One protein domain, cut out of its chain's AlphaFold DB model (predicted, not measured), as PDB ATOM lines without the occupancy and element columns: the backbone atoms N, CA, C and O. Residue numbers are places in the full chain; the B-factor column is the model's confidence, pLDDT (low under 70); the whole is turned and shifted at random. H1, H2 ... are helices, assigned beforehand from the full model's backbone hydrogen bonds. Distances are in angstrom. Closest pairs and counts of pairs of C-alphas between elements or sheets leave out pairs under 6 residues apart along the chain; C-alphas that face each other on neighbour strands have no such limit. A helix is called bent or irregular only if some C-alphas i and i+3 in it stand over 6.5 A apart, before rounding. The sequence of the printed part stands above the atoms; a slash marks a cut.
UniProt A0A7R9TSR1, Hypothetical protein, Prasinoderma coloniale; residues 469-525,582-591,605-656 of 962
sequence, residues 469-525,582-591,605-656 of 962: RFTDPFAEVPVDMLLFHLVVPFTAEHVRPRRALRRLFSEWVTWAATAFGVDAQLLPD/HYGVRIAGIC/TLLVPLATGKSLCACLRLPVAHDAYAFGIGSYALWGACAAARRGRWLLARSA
ATOM      1  N   ARG A 469      50.390  26.291   4.241       67.75
ATOM      2  CA  ARG A 469      50.992  26.073   2.918       67.75
ATOM      3  C   ARG A 469      52.041  27.140   2.655       67.75
ATOM      4  O   ARG A 469      51.687  28.313   2.609       67.75
ATOM      5  N   PHE A 470      53.277  26.713   2.404       64.88
ATOM      6  CA  PHE A 470      54.325  27.589   1.891       64.88
ATOM      7  C   PHE A 470      54.007  27.958   0.440       64.88
ATOM      8  O   PHE A 470      54.183  27.146  -0.470       64.88
ATOM      9  N   THR A 471      53.460  29.153   0.243       58.97
ATOM     10  CA  THR A 471      53.048  29.683  -1.064       58.97
ATOM     11  C   THR A 471      54.192  30.348  -1.812       58.97
ATOM     12  O   THR A 471      54.289  30.187  -3.028       58.97
ATOM     13  N   ASP A 472      55.077  31.041  -1.099       63.84
ATOM     14  CA  ASP A 472      56.328  31.562  -1.641       63.84
ATOM     15  C   ASP A 472      57.477  31.345  -0.636       63.84
ATOM     16  O   ASP A 472      57.653  32.145   0.290       63.84
ATOM     17  N   PRO A 473      58.301  30.291  -0.816       66.06
ATOM     18  CA  PRO A 473      59.465  30.031   0.032       66.06
ATOM     19  C   PRO A 473      60.431  31.216   0.121       66.06
ATOM     20  O   PRO A 473      61.140  31.357   1.117       66.06
ATOM     21  N   PHE A 474      60.469  32.071  -0.903       61.69
ATOM     22  CA  PHE A 474      61.355  33.222  -0.950       61.69
ATOM     23  C   PHE A 474      60.849  34.391  -0.100       61.69
ATOM     24  O   PHE A 474      61.674  35.093   0.478       61.69
ATOM     25  N   ALA A 475      59.534  34.575   0.039       65.31
ATOM     26  CA  ALA A 475      58.945  35.597   0.906       65.31
ATOM     27  C   ALA A 475      58.754  35.125   2.360       65.31
ATOM     28  O   ALA A 475      58.910  35.916   3.291       65.31
ATOM     29  N   GLU A 476      58.450  33.840   2.570       72.00
ATOM     30  CA  GLU A 476      58.067  33.292   3.881       72.00
ATOM     31  C   GLU A 476      59.276  32.951   4.770       72.00
ATOM     32  O   GLU A 476      59.303  33.338   5.940       72.00
ATOM     33  N   VAL A 477      60.345  32.350   4.224       71.94
ATOM     34  CA  VAL A 477      61.589  32.076   4.981       71.94
ATOM     35  C   VAL A 477      62.176  33.340   5.644       71.94
ATOM     36  O   VAL A 477      62.562  33.264   6.815       71.94
ATOM     37  N   PRO A 478      62.223  34.518   4.987       68.31
ATOM     38  CA  PRO A 478      62.587  35.772   5.644       68.31
ATOM     39  C   PRO A 478      61.735  36.147   6.865       68.31
ATOM     40  O   PRO A 478      62.273  36.575   7.892       68.31
ATOM     41  N   VAL A 479      60.414  35.981   6.774       73.31
ATOM     42  CA  VAL A 479      59.477  36.302   7.861       73.31
ATOM     43  C   VAL A 479      59.646  35.318   9.020       73.31
ATOM     44  O   VAL A 479      59.680  35.735  10.179       73.31
ATOM     45  N   ASP A 480      59.856  34.037   8.720       76.62
ATOM     46  CA  ASP A 480      60.164  33.010   9.715       76.62
ATOM     47  C   ASP A 480      61.498  33.288  10.417       76.62
ATOM     48  O   ASP A 480      61.596  33.177  11.641       76.62
ATOM     49  N   MET A 481      62.529  33.721   9.681       70.38
ATOM     50  CA  MET A 481      63.793  34.135  10.292       70.38
ATOM     51  C   MET A 481      63.582  35.296  11.265       70.38
ATOM     52  O   MET A 481      64.047  35.199  12.400       70.38
ATOM     53  N   LEU A 482      62.823  36.335  10.897       70.44
ATOM     54  CA  LEU A 482      62.467  37.424  11.814       70.44
ATOM     55  C   LEU A 482      61.704  36.911  13.050       70.44
ATOM     56  O   LEU A 482      62.025  37.300  14.179       70.44
ATOM     57  N   LEU A 483      60.748  35.997  12.858       73.62
ATOM     58  CA  LEU A 483      59.982  35.381  13.941       73.62
ATOM     59  C   LEU A 483      60.909  34.661  14.937       73.62
ATOM     60  O   LEU A 483      60.884  34.956  16.131       73.62
ATOM     61  N   PHE A 484      61.786  33.778  14.454       72.31
ATOM     62  CA  PHE A 484      62.713  33.012  15.295       72.31
ATOM     63  C   PHE A 484      63.878  33.835  15.868       72.31
ATOM     64  O   PHE A 484      64.441  33.453  16.893       72.31
ATOM     65  N   HIS A 485      64.286  34.930  15.218       70.56
ATOM     66  CA  HIS A 485      65.503  35.670  15.581       70.56
ATOM     67  C   HIS A 485      65.245  36.900  16.448       70.56
ATOM     68  O   HIS A 485      66.095  37.230  17.273       70.56
ATOM     69  N   LEU A 486      64.099  37.557  16.275       69.19
ATOM     70  CA  LEU A 486      63.718  38.756  17.018       69.19
ATOM     71  C   LEU A 486      62.557  38.461  17.974       69.19
ATOM     72  O   LEU A 486      62.641  38.724  19.169       69.19
ATOM     73  N   VAL A 487      61.477  37.896  17.442       71.06
ATOM     74  CA  VAL A 487      60.156  37.903  18.086       71.06
ATOM     75  C   VAL A 487      60.017  36.802  19.155       71.06
ATOM     76  O   VAL A 487      59.533  37.064  20.259       71.06
ATOM     77  N   VAL A 488      60.515  35.590  18.884       72.69
ATOM     78  CA  VAL A 488      60.557  34.476  19.852       72.69
ATOM     79  C   VAL A 488      61.532  34.738  21.017       72.69
ATOM     80  O   VAL A 488      61.123  34.559  22.165       72.69
ATOM     81  N   PRO A 489      62.781  35.213  20.810       67.88
ATOM     82  CA  PRO A 489      63.668  35.554  21.927       67.88
ATOM     83  C   PRO A 489      63.122  36.699  22.787       67.88
ATOM     84  O   PRO A 489      63.117  36.593  24.013       67.88
ATOM     85  N   PHE A 490      62.574  37.745  22.156       68.69
ATOM     86  CA  PHE A 490      61.932  38.857  22.860       68.69
ATOM     87  C   PHE A 490      60.786  38.378  23.767       68.69
ATOM     88  O   PHE A 490      60.697  38.800  24.922       68.69
ATOM     89  N   THR A 491      59.935  37.454  23.302       70.19
ATOM     90  CA  THR A 491      58.877  36.889  24.159       70.19
ATOM     91  C   THR A 491      59.388  35.957  25.235       70.19
ATOM     92  O   THR A 491      58.871  36.018  26.349       70.19
ATOM     93  N   ALA A 492      60.397  35.132  24.959       71.69
ATOM     94  CA  ALA A 492      61.011  34.306  25.992       71.69
ATOM     95  C   ALA A 492      61.509  35.171  27.169       71.69
ATOM     96  O   ALA A 492      61.219  34.858  28.323       71.69
ATOM     97  N   GLU A 493      62.149  36.306  26.875       70.81
ATOM     98  CA  GLU A 493      62.674  37.250  27.867       70.81
ATOM     99  C   GLU A 493      61.578  38.028  28.625       70.81
ATOM    100  O   GLU A 493      61.629  38.124  29.853       70.81
ATOM    101  N   HIS A 494      60.561  38.551  27.922       69.38
ATOM    102  CA  HIS A 494      59.540  39.437  28.510       69.38
ATOM    103  C   HIS A 494      58.344  38.694  29.123       69.38
ATOM    104  O   HIS A 494      57.752  39.157  30.098       69.38
ATOM    105  N   VAL A 495      57.953  37.553  28.550       71.69
ATOM    106  CA  VAL A 495      56.859  36.711  29.069       71.69
ATOM    107  C   VAL A 495      57.382  35.745  30.134       71.69
ATOM    108  O   VAL A 495      56.617  35.348  31.012       71.69
ATOM    109  N   ARG A 496      58.674  35.372  30.072       77.00
ATOM    110  CA  ARG A 496      59.313  34.335  30.904       77.00
ATOM    111  C   ARG A 496      58.419  33.088  30.995       77.00
ATOM    112  O   ARG A 496      57.984  32.725  32.092       77.00
ATOM    113  N   PRO A 497      58.092  32.439  29.856       77.12
ATOM    114  CA  PRO A 497      56.962  31.515  29.745       77.12
ATOM    115  C   PRO A 497      57.017  30.360  30.751       77.12
ATOM    116  O   PRO A 497      55.985  30.025  31.320       77.12
ATOM    117  N   ARG A 498      58.206  29.818  31.070       78.88
ATOM    118  CA  ARG A 498      58.367  28.799  32.126       78.88
ATOM    119  C   ARG A 498      57.898  29.300  33.499       78.88
ATOM    120  O   ARG A 498      57.155  28.597  34.175       78.88
ATOM    121  N   ARG A 499      58.277  30.525  33.896       81.38
ATOM    122  CA  ARG A 499      57.863  31.135  35.175       81.38
ATOM    123  C   ARG A 499      56.351  31.401  35.193       81.38
ATOM    124  O   ARG A 499      55.706  31.149  36.206       81.38
ATOM    125  N   ALA A 500      55.782  31.860  34.075       81.31
ATOM    126  CA  ALA A 500      54.339  32.072  33.941       81.31
ATOM    127  C   ALA A 500      53.544  30.755  34.035       81.31
ATOM    128  O   ALA A 500      52.594  30.675  34.812       81.31
ATOM    129  N   LEU A 501      53.967  29.707  33.314       83.31
ATOM    130  CA  LEU A 501      53.367  28.370  33.389       83.31
ATOM    131  C   LEU A 501      53.473  27.782  34.799       83.31
ATOM    132  O   LEU A 501      52.471  27.293  35.310       83.31
ATOM    133  N   ARG A 502      54.641  27.868  35.453       85.38
ATOM    134  CA  ARG A 502      54.824  27.375  36.828       85.38
ATOM    135  C   ARG A 502      53.882  28.064  37.814       85.38
ATOM    136  O   ARG A 502      53.285  27.373  38.630       85.38
ATOM    137  N   ARG A 503      53.720  29.392  37.731       86.19
ATOM    138  CA  ARG A 503      52.787  30.152  38.588       86.19
ATOM    139  C   ARG A 503      51.341  29.701  38.376       86.19
ATOM    140  O   ARG A 503      50.720  29.228  39.320       86.19
ATOM    141  N   LEU A 504      50.854  29.732  37.132       87.31
ATOM    142  CA  LEU A 504      49.489  29.305  36.788       87.31
ATOM    143  C   LEU A 504      49.214  27.847  37.184       87.31
ATOM    144  O   LEU A 504      48.140  27.528  37.689       87.31
ATOM    145  N   PHE A 505      50.184  26.954  36.971       88.00
ATOM    146  CA  PHE A 505      50.051  25.550  37.335       88.00
ATOM    147  C   PHE A 505      50.085  25.341  38.854       88.00
ATOM    148  O   PHE A 505      49.280  24.576  39.371       88.00
ATOM    149  N   SER A 506      50.944  26.054  39.588       87.00
ATOM    150  CA  SER A 506      50.994  26.007  41.056       87.00
ATOM    151  C   SER A 506      49.710  26.540  41.698       87.00
ATOM    152  O   SER A 506      49.159  25.882  42.583       87.00
ATOM    153  N   GLU A 507      49.174  27.661  41.206       88.94
ATOM    154  CA  GLU A 507      47.873  28.201  41.625       88.94
ATOM    155  C   GLU A 507      46.746  27.186  41.368       88.94
ATOM    156  O   GLU A 507      45.946  26.903  42.262       88.94
ATOM    157  N   TRP A 508      46.722  26.567  40.180       93.56
ATOM    158  CA  TRP A 508      45.728  25.552  39.828       93.56
ATOM    159  C   TRP A 508      45.846  24.272  40.673       93.56
ATOM    160  O   TRP A 508      44.829  23.767  41.149       93.56
ATOM    161  N   VAL A 509      47.060  23.757  40.907       89.62
ATOM    162  CA  VAL A 509      47.288  22.574  41.757       89.62
ATOM    163  C   VAL A 509      46.900  22.868  43.202       89.62
ATOM    164  O   VAL A 509      46.244  22.038  43.822       89.62
ATOM    165  N   THR A 510      47.235  24.047  43.733       88.19
ATOM    166  CA  THR A 510      46.859  24.449  45.098       88.19
ATOM    167  C   THR A 510      45.340  24.546  45.239       88.19
ATOM    168  O   THR A 510      44.767  24.012  46.192       88.19
ATOM    169  N   TRP A 511      44.658  25.139  44.255       92.94
ATOM    170  CA  TRP A 511      43.196  25.171  44.201       92.94
ATOM    171  C   TRP A 511      42.586  23.761  44.126       92.94
ATOM    172  O   TRP A 511      41.681  23.441  44.893       92.94
ATOM    173  N   ALA A 512      43.098  22.885  43.258       91.44
ATOM    174  CA  ALA A 512      42.580  21.526  43.115       91.44
ATOM    175  C   ALA A 512      42.831  20.678  44.376       91.44
ATOM    176  O   ALA A 512      41.943  19.961  44.835       91.44
ATOM    177  N   ALA A 513      44.018  20.778  44.976       88.75
ATOM    178  CA  ALA A 513      44.378  20.021  46.169       88.75
ATOM    179  C   ALA A 513      43.552  20.452  47.391       88.75
ATOM    180  O   ALA A 513      43.067  19.593  48.125       88.75
ATOM    181  N   THR A 514      43.316  21.757  47.567       88.25
ATOM    182  CA  THR A 514      42.446  22.279  48.636       88.25
ATOM    183  C   THR A 514      40.971  21.939  48.394       88.25
ATOM    184  O   THR A 514      40.305  21.464  49.312       88.25
ATOM    185  N   ALA A 515      40.464  22.064  47.161       90.56
ATOM    186  CA  ALA A 515      39.076  21.728  46.819       90.56
ATOM    187  C   ALA A 515      38.723  20.245  47.055       90.56
ATOM    188  O   ALA A 515      37.597  19.929  47.437       90.56
ATOM    189  N   PHE A 516      39.678  19.333  46.853       89.62
ATOM    190  CA  PHE A 516      39.507  17.901  47.124       89.62
ATOM    191  C   PHE A 516      40.015  17.469  48.517       89.62
ATOM    192  O   PHE A 516      39.849  16.301  48.879       89.62
ATOM    193  N   GLY A 517      40.611  18.367  49.313       85.25
ATOM    194  CA  GLY A 517      41.184  18.073  50.635       85.25
ATOM    195  C   GLY A 517      42.295  17.017  50.589       85.25
ATOM    196  O   GLY A 517      42.170  15.966  51.222       85.25
ATOM    197  N   VAL A 518      43.310  17.261  49.755       85.75
ATOM    198  CA  VAL A 518      44.487  16.397  49.501       85.75
ATOM    199  C   VAL A 518      45.798  17.211  49.459       85.75
ATOM    200  O   VAL A 518      46.853  16.719  49.059       85.75
ATOM    201  N   ASP A 519      45.722  18.479  49.857       82.62
ATOM    202  CA  ASP A 519      46.793  19.472  49.932       82.62
ATOM    203  C   ASP A 519      48.008  18.959  50.710       82.62
ATOM    204  O   ASP A 519      49.099  18.898  50.143       82.62
ATOM    205  N   ALA A 520      47.801  18.442  51.925       77.56
ATOM    206  CA  ALA A 520      48.859  17.899  52.785       77.56
ATOM    207  C   ALA A 520      49.530  16.598  52.277       77.56
ATOM    208  O   ALA A 520      50.399  16.051  52.954       77.56
ATOM    209  N   GLN A 521      49.118  16.048  51.128       81.94
ATOM    210  CA  GLN A 521      49.807  14.918  50.484       81.94
ATOM    211  C   GLN A 521      50.370  15.255  49.097       81.94
ATOM    212  O   GLN A 521      51.315  14.594  48.657       81.94
ATOM    213  N   LEU A 522      49.789  16.240  48.404       82.06
ATOM    214  CA  LEU A 522      50.128  16.582  47.023       82.06
ATOM    215  C   LEU A 522      51.132  17.742  46.918       82.06
ATOM    216  O   LEU A 522      51.992  17.716  46.033       82.06
ATOM    217  N   LEU A 523      51.028  18.734  47.808       82.81
ATOM    218  CA  LEU A 523      51.903  19.907  47.841       82.81
ATOM    219  C   LEU A 523      53.190  19.625  48.648       82.81
ATOM    220  O   LEU A 523      53.190  18.742  49.509       82.81
ATOM    221  N   PRO A 524      54.298  20.342  48.380       73.44
ATOM    222  CA  PRO A 524      55.493  20.297  49.220       73.44
ATOM    223  C   PRO A 524      55.231  20.852  50.627       73.44
ATOM    224  O   PRO A 524      54.501  21.829  50.789       73.44
ATOM    225  N   ASP A 525      55.870  20.258  51.635       64.25
ATOM    226  CA  ASP A 525      55.833  20.755  53.011       64.25
ATOM    227  C   ASP A 525      56.631  22.071  53.128       64.25
ATOM    228  O   ASP A 525      57.706  22.206  52.539       64.25
ATOM    229  N   HIS A 582      38.461   7.941  50.900       84.25
ATOM    230  CA  HIS A 582      38.360   7.831  49.436       84.25
ATOM    231  C   HIS A 582      39.508   8.502  48.648       84.25
ATOM    232  O   HIS A 582      39.290   8.931  47.516       84.25
ATOM    233  N   TYR A 583      40.732   8.550  49.197       85.44
ATOM    234  CA  TYR A 583      41.933   9.113  48.548       85.44
ATOM    235  C   TYR A 583      42.047   8.804  47.042       85.44
ATOM    236  O   TYR A 583      42.195   9.720  46.240       85.44
ATOM    237  N   GLY A 584      41.889   7.540  46.628       85.75
ATOM    238  CA  GLY A 584      41.966   7.155  45.210       85.75
ATOM    239  C   GLY A 584      40.908   7.815  44.313       85.75
ATOM    240  O   GLY A 584      41.214   8.183  43.184       85.75
ATOM    241  N   VAL A 585      39.688   8.033  44.821       88.69
ATOM    242  CA  VAL A 585      38.612   8.735  44.095       88.69
ATOM    243  C   VAL A 585      38.894  10.236  44.034       88.69
ATOM    244  O   VAL A 585      38.678  10.847  42.992       88.69
ATOM    245  N   ARG A 586      39.434  10.828  45.110       90.62
ATOM    246  CA  ARG A 586      39.851  12.242  45.131       90.62
ATOM    247  C   ARG A 586      40.959  12.508  44.109       90.62
ATOM    248  O   ARG A 586      40.822  13.415  43.298       90.62
ATOM    249  N   ILE A 587      42.000  11.671  44.083       89.50
ATOM    250  CA  ILE A 587      43.084  11.755  43.093       89.50
ATOM    251  C   ILE A 587      42.553  11.538  41.668       89.50
ATOM    252  O   ILE A 587      42.880  12.319  40.781       89.50
ATOM    253  N   ALA A 588      41.688  10.543  41.435       89.62
ATOM    254  CA  ALA A 588      41.061  10.349  40.124       89.62
ATOM    255  C   ALA A 588      40.216  11.565  39.689       89.62
ATOM    256  O   ALA A 588      40.242  11.943  38.518       89.62
ATOM    257  N   GLY A 589      39.524  12.213  40.633       92.19
ATOM    258  CA  GLY A 589      38.802  13.468  40.424       92.19
ATOM    259  C   GLY A 589      39.723  14.624  40.033       92.19
ATOM    260  O   GLY A 589      39.471  15.267  39.016       92.19
ATOM    261  N   ILE A 590      40.824  14.838  40.762       91.88
ATOM    262  CA  ILE A 590      41.849  15.841  40.420       91.88
ATOM    263  C   ILE A 590      42.426  15.569  39.024       91.88
ATOM    264  O   ILE A 590      42.512  16.490  38.215       91.88
ATOM    265  N   CYS A 591      42.766  14.317  38.700       90.31
ATOM    266  CA  CYS A 591      43.274  13.943  37.377       90.31
ATOM    267  C   CYS A 591      42.251  14.201  36.258       90.31
ATOM    268  O   CYS A 591      42.630  14.685  35.195       90.31
ATOM    269  N   THR A 605      44.042  28.089  23.655       90.50
ATOM    270  CA  THR A 605      45.326  28.566  23.117       90.50
ATOM    271  C   THR A 605      45.441  28.344  21.615       90.50
ATOM    272  O   THR A 605      46.124  29.129  20.972       90.50
ATOM    273  N   LEU A 606      44.743  27.358  21.040       90.88
ATOM    274  CA  LEU A 606      44.608  27.200  19.591       90.88
ATOM    275  C   LEU A 606      43.624  28.221  18.985       90.88
ATOM    276  O   LEU A 606      43.975  28.955  18.061       90.88
ATOM    277  N   LEU A 607      42.390  28.277  19.499       93.31
ATOM    278  CA  LEU A 607      41.298  29.047  18.893       93.31
ATOM    279  C   LEU A 607      41.420  30.560  19.088       93.31
ATOM    280  O   LEU A 607      41.233  31.313  18.133       93.31
ATOM    281  N   VAL A 608      41.682  31.027  20.313       94.44
ATOM    282  CA  VAL A 608      41.558  32.455  20.653       94.44
ATOM    283  C   VAL A 608      42.608  33.301  19.917       94.44
ATOM    284  O   VAL A 608      42.216  34.310  19.319       94.44
ATOM    285  N   PRO A 609      43.899  32.909  19.841       94.38
ATOM    286  CA  PRO A 609      44.876  33.625  19.027       94.38
ATOM    287  C   PRO A 609      44.570  33.547  17.532       94.38
ATOM    288  O   PRO A 609      44.605  34.578  16.865       94.38
ATOM    289  N   LEU A 610      44.200  32.376  16.999       92.44
ATOM    290  CA  LEU A 610      43.909  32.221  15.569       92.44
ATOM    291  C   LEU A 610      42.716  33.086  15.127       92.44
ATOM    292  O   LEU A 610      42.810  33.810  14.136       92.44
ATOM    293  N   ALA A 611      41.617  33.068  15.888       92.88
ATOM    294  CA  ALA A 611      40.428  33.876  15.620       92.88
ATOM    295  C   ALA A 611      40.719  35.382  15.720       92.88
ATOM    296  O   ALA A 611      40.313  36.153  14.844       92.88
ATOM    297  N   THR A 612      41.461  35.799  16.753       93.88
ATOM    298  CA  THR A 612      41.874  37.201  16.945       93.88
ATOM    299  C   THR A 612      42.759  37.660  15.786       93.88
ATOM    300  O   THR A 612      42.517  38.709  15.195       93.88
ATOM    301  N   GLY A 613      43.735  36.836  15.403       92.12
ATOM    302  CA  GLY A 613      44.649  37.080  14.293       92.12
ATOM    303  C   GLY A 613      43.951  37.220  12.945       92.12
ATOM    304  O   GLY A 613      44.126  38.238  12.276       92.12
ATOM    305  N   LYS A 614      43.111  36.243  12.568       89.88
ATOM    306  CA  LYS A 614      42.316  36.293  11.328       89.88
ATOM    307  C   LYS A 614      41.411  37.529  11.293       89.88
ATOM    308  O   LYS A 614      41.364  38.217  10.276       89.88
ATOM    309  N   SER A 615      40.770  37.872  12.412       90.75
ATOM    310  CA  SER A 615      39.919  39.070  12.521       90.75
ATOM    311  C   SER A 615      40.709  40.374  12.354       90.75
ATOM    312  O   SER A 615      40.262  41.278  11.648       90.75
ATOM    313  N   LEU A 616      41.903  40.472  12.951       91.25
ATOM    314  CA  LEU A 616      42.788  41.632  12.798       91.25
ATOM    315  C   LEU A 616      43.305  41.767  11.360       91.25
ATOM    316  O   LEU A 616      43.255  42.859  10.800       91.25
ATOM    317  N   CYS A 617      43.739  40.669  10.737       89.44
ATOM    318  CA  CYS A 617      44.214  40.676   9.351       89.44
ATOM    319  C   CYS A 617      43.096  41.061   8.373       89.44
ATOM    320  O   CYS A 617      43.322  41.883   7.487       89.44
ATOM    321  N   ALA A 618      41.872  40.556   8.579       88.12
ATOM    322  CA  ALA A 618      40.698  40.941   7.798       88.12
ATOM    323  C   ALA A 618      40.338  42.429   7.972       88.12
ATOM    324  O   ALA A 618      40.069  43.116   6.986       88.12
ATOM    325  N   CYS A 619      40.389  42.950   9.205       91.19
ATOM    326  CA  CYS A 619      40.152  44.366   9.506       91.19
ATOM    327  C   CYS A 619      41.180  45.283   8.815       91.19
ATOM    328  O   CYS A 619      40.814  46.280   8.193       91.19
ATOM    329  N   LEU A 620      42.461  44.902   8.859       87.56
ATOM    330  CA  LEU A 620      43.573  45.623   8.231       87.56
ATOM    331  C   LEU A 620      43.724  45.339   6.723       87.56
ATOM    332  O   LEU A 620      44.590  45.930   6.081       87.56
ATOM    333  N   ARG A 621      42.891  44.455   6.150       87.69
ATOM    334  CA  ARG A 621      42.951  43.978   4.753       87.69
ATOM    335  C   ARG A 621      44.325  43.420   4.348       87.69
ATOM    336  O   ARG A 621      44.741  43.563   3.200       87.69
ATOM    337  N   LEU A 622      45.023  42.779   5.285       80.69
ATOM    338  CA  LEU A 622      46.322  42.153   5.040       80.69
ATOM    339  C   LEU A 622      46.129  40.764   4.400       80.69
ATOM    340  O   LEU A 622      45.453  39.924   5.000       80.69
ATOM    341  N   PRO A 623      46.724  40.487   3.222       74.62
ATOM    342  CA  PRO A 623      46.634  39.188   2.560       74.62
ATOM    343  C   PRO A 623      47.590  38.178   3.216       74.62
ATOM    344  O   PRO A 623      48.640  37.841   2.677       74.62
ATOM    345  N   VAL A 624      47.240  37.708   4.414       73.50
ATOM    346  CA  VAL A 624      47.998  36.668   5.124       73.50
ATOM    347  C   VAL A 624      47.541  35.296   4.631       73.50
ATOM    348  O   VAL A 624      46.464  34.837   5.002       73.50
ATOM    349  N   ALA A 625      48.356  34.653   3.789       70.75
ATOM    350  CA  ALA A 625      48.086  33.309   3.264       70.75
ATOM    351  C   ALA A 625      48.381  32.186   4.281       70.75
ATOM    352  O   ALA A 625      47.741  31.138   4.243       70.75
ATOM    353  N   HIS A 626      49.334  32.409   5.193       83.44
ATOM    354  CA  HIS A 626      49.814  31.395   6.131       83.44
ATOM    355  C   HIS A 626      49.270  31.628   7.552       83.44
ATOM    356  O   HIS A 626      49.615  32.600   8.234       83.44
ATOM    357  N   ASP A 627      48.440  30.704   8.037       87.75
ATOM    358  CA  ASP A 627      47.675  30.850   9.282       87.75
ATOM    359  C   ASP A 627      48.542  30.924  10.549       87.75
ATOM    360  O   ASP A 627      48.105  31.485  11.558       87.75
ATOM    361  N   ALA A 628      49.788  30.437  10.515       84.88
ATOM    362  CA  ALA A 628      50.712  30.601  11.641       84.88
ATOM    363  C   ALA A 628      51.071  32.078  11.904       84.88
ATOM    364  O   ALA A 628      51.274  32.461  13.058       84.88
ATOM    365  N   TYR A 629      51.086  32.937  10.875       85.75
ATOM    366  CA  TYR A 629      51.300  34.376  11.070       85.75
ATOM    367  C   TYR A 629      50.075  35.036  11.702       85.75
ATOM    368  O   TYR A 629      50.227  35.844  12.617       85.75
ATOM    369  N   ALA A 630      48.862  34.636  11.302       89.56
ATOM    370  CA  ALA A 630      47.638  35.065  11.973       89.56
ATOM    371  C   ALA A 630      47.645  34.631  13.452       89.56
ATOM    372  O   ALA A 630      47.442  35.463  14.336       89.56
ATOM    373  N   PHE A 631      47.972  33.368  13.741       90.56
ATOM    374  CA  PHE A 631      48.132  32.858  15.106       90.56
ATOM    375  C   PHE A 631      49.142  33.676  15.931       90.56
ATOM    376  O   PHE A 631      48.858  34.052  17.074       90.56
ATOM    377  N   GLY A 632      50.299  33.998  15.343       88.38
ATOM    378  CA  GLY A 632      51.306  34.868  15.945       88.38
ATOM    379  C   GLY A 632      50.740  36.250  16.271       88.38
ATOM    380  O   GLY A 632      50.702  36.634  17.439       88.38
ATOM    381  N   ILE A 633      50.231  36.973  15.268       88.75
ATOM    382  CA  ILE A 633      49.643  38.318  15.412       88.75
ATOM    383  C   ILE A 633      48.570  38.342  16.509       88.75
ATOM    384  O   ILE A 633      48.587  39.223  17.370       88.75
ATOM    385  N   GLY A 634      47.671  37.354  16.528       92.00
ATOM    386  CA  GLY A 634      46.646  37.233  17.562       92.00
ATOM    387  C   GLY A 634      47.220  36.986  18.959       92.00
ATOM    388  O   GLY A 634      46.778  37.619  19.915       92.00
ATOM    389  N   SER A 635      48.250  36.143  19.084       90.12
ATOM    390  CA  SER A 635      48.950  35.897  20.357       90.12
ATOM    391  C   SER A 635      49.571  37.183  20.914       90.12
ATOM    392  O   SER A 635      49.396  37.501  22.093       90.12
ATOM    393  N   TYR A 636      50.234  37.965  20.056       87.81
ATOM    394  CA  TYR A 636      50.824  39.257  20.421       87.81
ATOM    395  C   TYR A 636      49.776  40.305  20.790       87.81
ATOM    396  O   TYR A 636      49.957  41.023  21.775       87.81
ATOM    397  N   ALA A 637      48.664  40.370  20.055       89.69
ATOM    398  CA  ALA A 637      47.563  41.280  20.356       89.69
ATOM    399  C   ALA A 637      46.920  40.972  21.719       89.69
ATOM    400  O   ALA A 637      46.703  41.884  22.518       89.69
ATOM    401  N   LEU A 638      46.678  39.692  22.026       90.62
ATOM    402  CA  LEU A 638      46.133  39.247  23.312       90.62
ATOM    403  C   LEU A 638      47.100  39.532  24.469       90.62
ATOM    404  O   LEU A 638      46.692  40.075  25.498       90.62
ATOM    405  N   TRP A 639      48.393  39.233  24.301       88.00
ATOM    406  CA  TRP A 639      49.410  39.560  25.304       88.00
ATOM    407  C   TRP A 639      49.519  41.073  25.538       88.00
ATOM    408  O   TRP A 639      49.522  41.518  26.690       88.00
ATOM    409  N   GLY A 640      49.535  41.866  24.463       84.25
ATOM    410  CA  GLY A 640      49.558  43.327  24.514       84.25
ATOM    411  C   GLY A 640      48.333  43.905  25.224       84.25
ATOM    412  O   GLY A 640      48.484  44.757  26.099       84.25
ATOM    413  N   ALA A 641      47.135  43.384  24.944       86.94
ATOM    414  CA  ALA A 641      45.906  43.757  25.642       86.94
ATOM    415  C   ALA A 641      45.971  43.418  27.144       86.94
ATOM    416  O   ALA A 641      45.649  44.260  27.983       86.94
ATOM    417  N   CYS A 642      46.468  42.234  27.514       85.94
ATOM    418  CA  CYS A 642      46.674  41.842  28.912       85.94
ATOM    419  C   CYS A 642      47.738  42.696  29.629       85.94
ATOM    420  O   CYS A 642      47.597  43.010  30.816       85.94
ATOM    421  N   ALA A 643      48.809  43.097  28.941       82.44
ATOM    422  CA  ALA A 643      49.814  44.018  29.468       82.44
ATOM    423  C   ALA A 643      49.232  45.431  29.665       82.44
ATOM    424  O   ALA A 643      49.372  46.007  30.748       82.44
ATOM    425  N   ALA A 644      48.502  45.944  28.672       79.69
ATOM    426  CA  ALA A 644      47.809  47.226  28.734       79.69
ATOM    427  C   ALA A 644      46.751  47.258  29.847       79.69
ATOM    428  O   ALA A 644      46.708  48.218  30.608       79.69
ATOM    429  N   ALA A 645      45.964  46.193  30.032       84.44
ATOM    430  CA  ALA A 645      44.972  46.094  31.104       84.44
ATOM    431  C   ALA A 645      45.605  46.047  32.509       84.44
ATOM    432  O   ALA A 645      45.063  46.619  33.458       84.44
ATOM    433  N   ARG A 646      46.770  45.402  32.672       83.12
ATOM    434  CA  ARG A 646      47.539  45.448  33.932       83.12
ATOM    435  C   ARG A 646      48.075  46.856  34.209       83.12
ATOM    436  O   ARG A 646      47.848  47.380  35.297       83.12
ATOM    437  N   ARG A 647      48.712  47.493  33.221       77.00
ATOM    438  CA  ARG A 647      49.257  48.857  33.351       77.00
ATOM    439  C   ARG A 647      48.149  49.902  33.539       77.00
ATOM    440  O   ARG A 647      48.305  50.811  34.343       77.00
ATOM    441  N   GLY A 648      47.005  49.726  32.881       77.69
ATOM    442  CA  GLY A 648      45.807  50.550  33.033       77.69
ATOM    443  C   GLY A 648      45.211  50.472  34.438       77.69
ATOM    444  O   GLY A 648      44.936  51.511  35.024       77.69
ATOM    445  N   ARG A 649      45.092  49.273  35.031       81.50
ATOM    446  CA  ARG A 649      44.675  49.130  36.441       81.50
ATOM    447  C   ARG A 649      45.637  49.825  37.407       81.50
ATOM    448  O   ARG A 649      45.177  50.521  38.305       81.50
ATOM    449  N   TRP A 650      46.947  49.694  37.190       78.25
ATOM    450  CA  TRP A 650      47.967  50.394  37.984       78.25
ATOM    451  C   TRP A 650      47.864  51.927  37.858       78.25
ATOM    452  O   TRP A 650      47.926  52.628  38.863       78.25
ATOM    453  N   LEU A 651      47.625  52.450  36.649       73.50
ATOM    454  CA  LEU A 651      47.410  53.885  36.409       73.50
ATOM    455  C   LEU A 651      46.109  54.401  37.048       73.50
ATOM    456  O   LEU A 651      46.105  55.474  37.646       73.50
ATOM    457  N   LEU A 652      45.011  53.645  36.944       76.38
ATOM    458  CA  LEU A 652      43.715  54.009  37.531       76.38
ATOM    459  C   LEU A 652      43.765  54.040  39.065       76.38
ATOM    460  O   LEU A 652      43.163  54.924  39.669       76.38
ATOM    461  N   ALA A 653      44.531  53.138  39.687       79.81
ATOM    462  CA  ALA A 653      44.738  53.106  41.135       79.81
ATOM    463  C   ALA A 653      45.516  54.320  41.687       79.81
ATOM    464  O   ALA A 653      45.514  54.532  42.897       79.81
ATOM    465  N   ARG A 654      46.171  55.115  40.826       70.38
ATOM    466  CA  ARG A 654      47.000  56.279  41.204       70.38
ATOM    467  C   ARG A 654      46.381  57.640  40.823       70.38
ATOM    468  O   ARG A 654      47.037  58.664  40.941       70.38
ATOM    469  N   SER A 655      45.140  57.625  40.321       59.50
ATOM    470  CA  SER A 655      44.145  58.717  40.221       59.50
ATOM    471  C   SER A 655      44.590  60.199  40.137       59.50
ATOM    472  O   SER A 655      43.943  61.072  40.715       59.50
ATOM    473  N   ALA A 656      45.570  60.538  39.292       73.12
ATOM    474  CA  ALA A 656      45.824  61.918  38.853       73.12
ATOM    475  C   ALA A 656      45.764  62.024  37.309       73.12
ATOM    476  O   ALA A 656      46.692  61.583  36.627       73.12
TER     477      ALA A 656
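This is residues 469 to 525, 582 to 591 and 605 to 656 of the 962 residues of the protein "Hypothetical protein" of Prasinoderma coloniale (UniProt A0A7R9TSR1). Two helices, H5 and H6, cross at about a right angle, and the second half of H6 sticks out from residue 640 onward. Beside them H1, bent into two arms, and H2 make one long bowed line, whose far end meets the short H3 and H4. The printed part has 119 residues with six named helices, H1 to H6 in order, and no named strand: all helix. It is flat, spanning 60 by 48 by 26 A, and only just extended, close to loose, with a radius of gyration of the C-alphas of 20.5 A.

H6, residues 627 to 652, touches H5, residues 605 to 619, with residues 627 to 638 alone; they stand about perpendicular at 87 degrees, and their closest C-alphas, of Gly 613 and Gly 634, are 3.8 A apart. H1, residues 473 to 495, was assigned as one helix by its hydrogen bonds but is bent: C-alphas 485 and 488 are 6.6 A apart. Its arms H1a, residues 473 to 485, and H1b, residues 488 to 495, stand at a shallow tilt of 34.6 degrees, only just short of steep. H1a and H6 are near each other. H1b is close to but not clearly touching H2, residues 497 to 516; their closest C-alphas, of Thr 491 and Pro 497, are 8.0 A apart. H2 touches H4, residues 583 to 591, opposite ways at a steep tilt of 38 degrees, only just past shallow; the closest C-alphas, of Phe 516 and Arg 586, are 6.0 A apart. H2 and H3, residues 519 to 522, only just touch, only at the corner, C-alphas 513 and 519 being closest at 4.5 A. O i to N i+4 pairs are within hydrogen-bond range throughout H1b, H2, H4 and H6, in 7 of 9 in H1a and 9 of 11 in H5; H3 is too short for one.

H6 measures 36.7 A, H2 28.1 A, H5 21.5 A and H1a 17.6 A. H1a begins at C-alpha 473 (59.465, 30.031, 0.032); H6 ends at C-alpha 652 (43.715, 54.009, 37.531).

The C-alphas farthest apart, of Phe 474 and His 582, are 60.9 A apart. Residues 526 to 581 and 592 to 604 are not printed, with C-alpha gaps of 22.0 A and 20.5 A. Of the links printed whole, none is long. Mean pLDDT of the printed part is 81.6; residues 469 to 475 are among the 14 under 70.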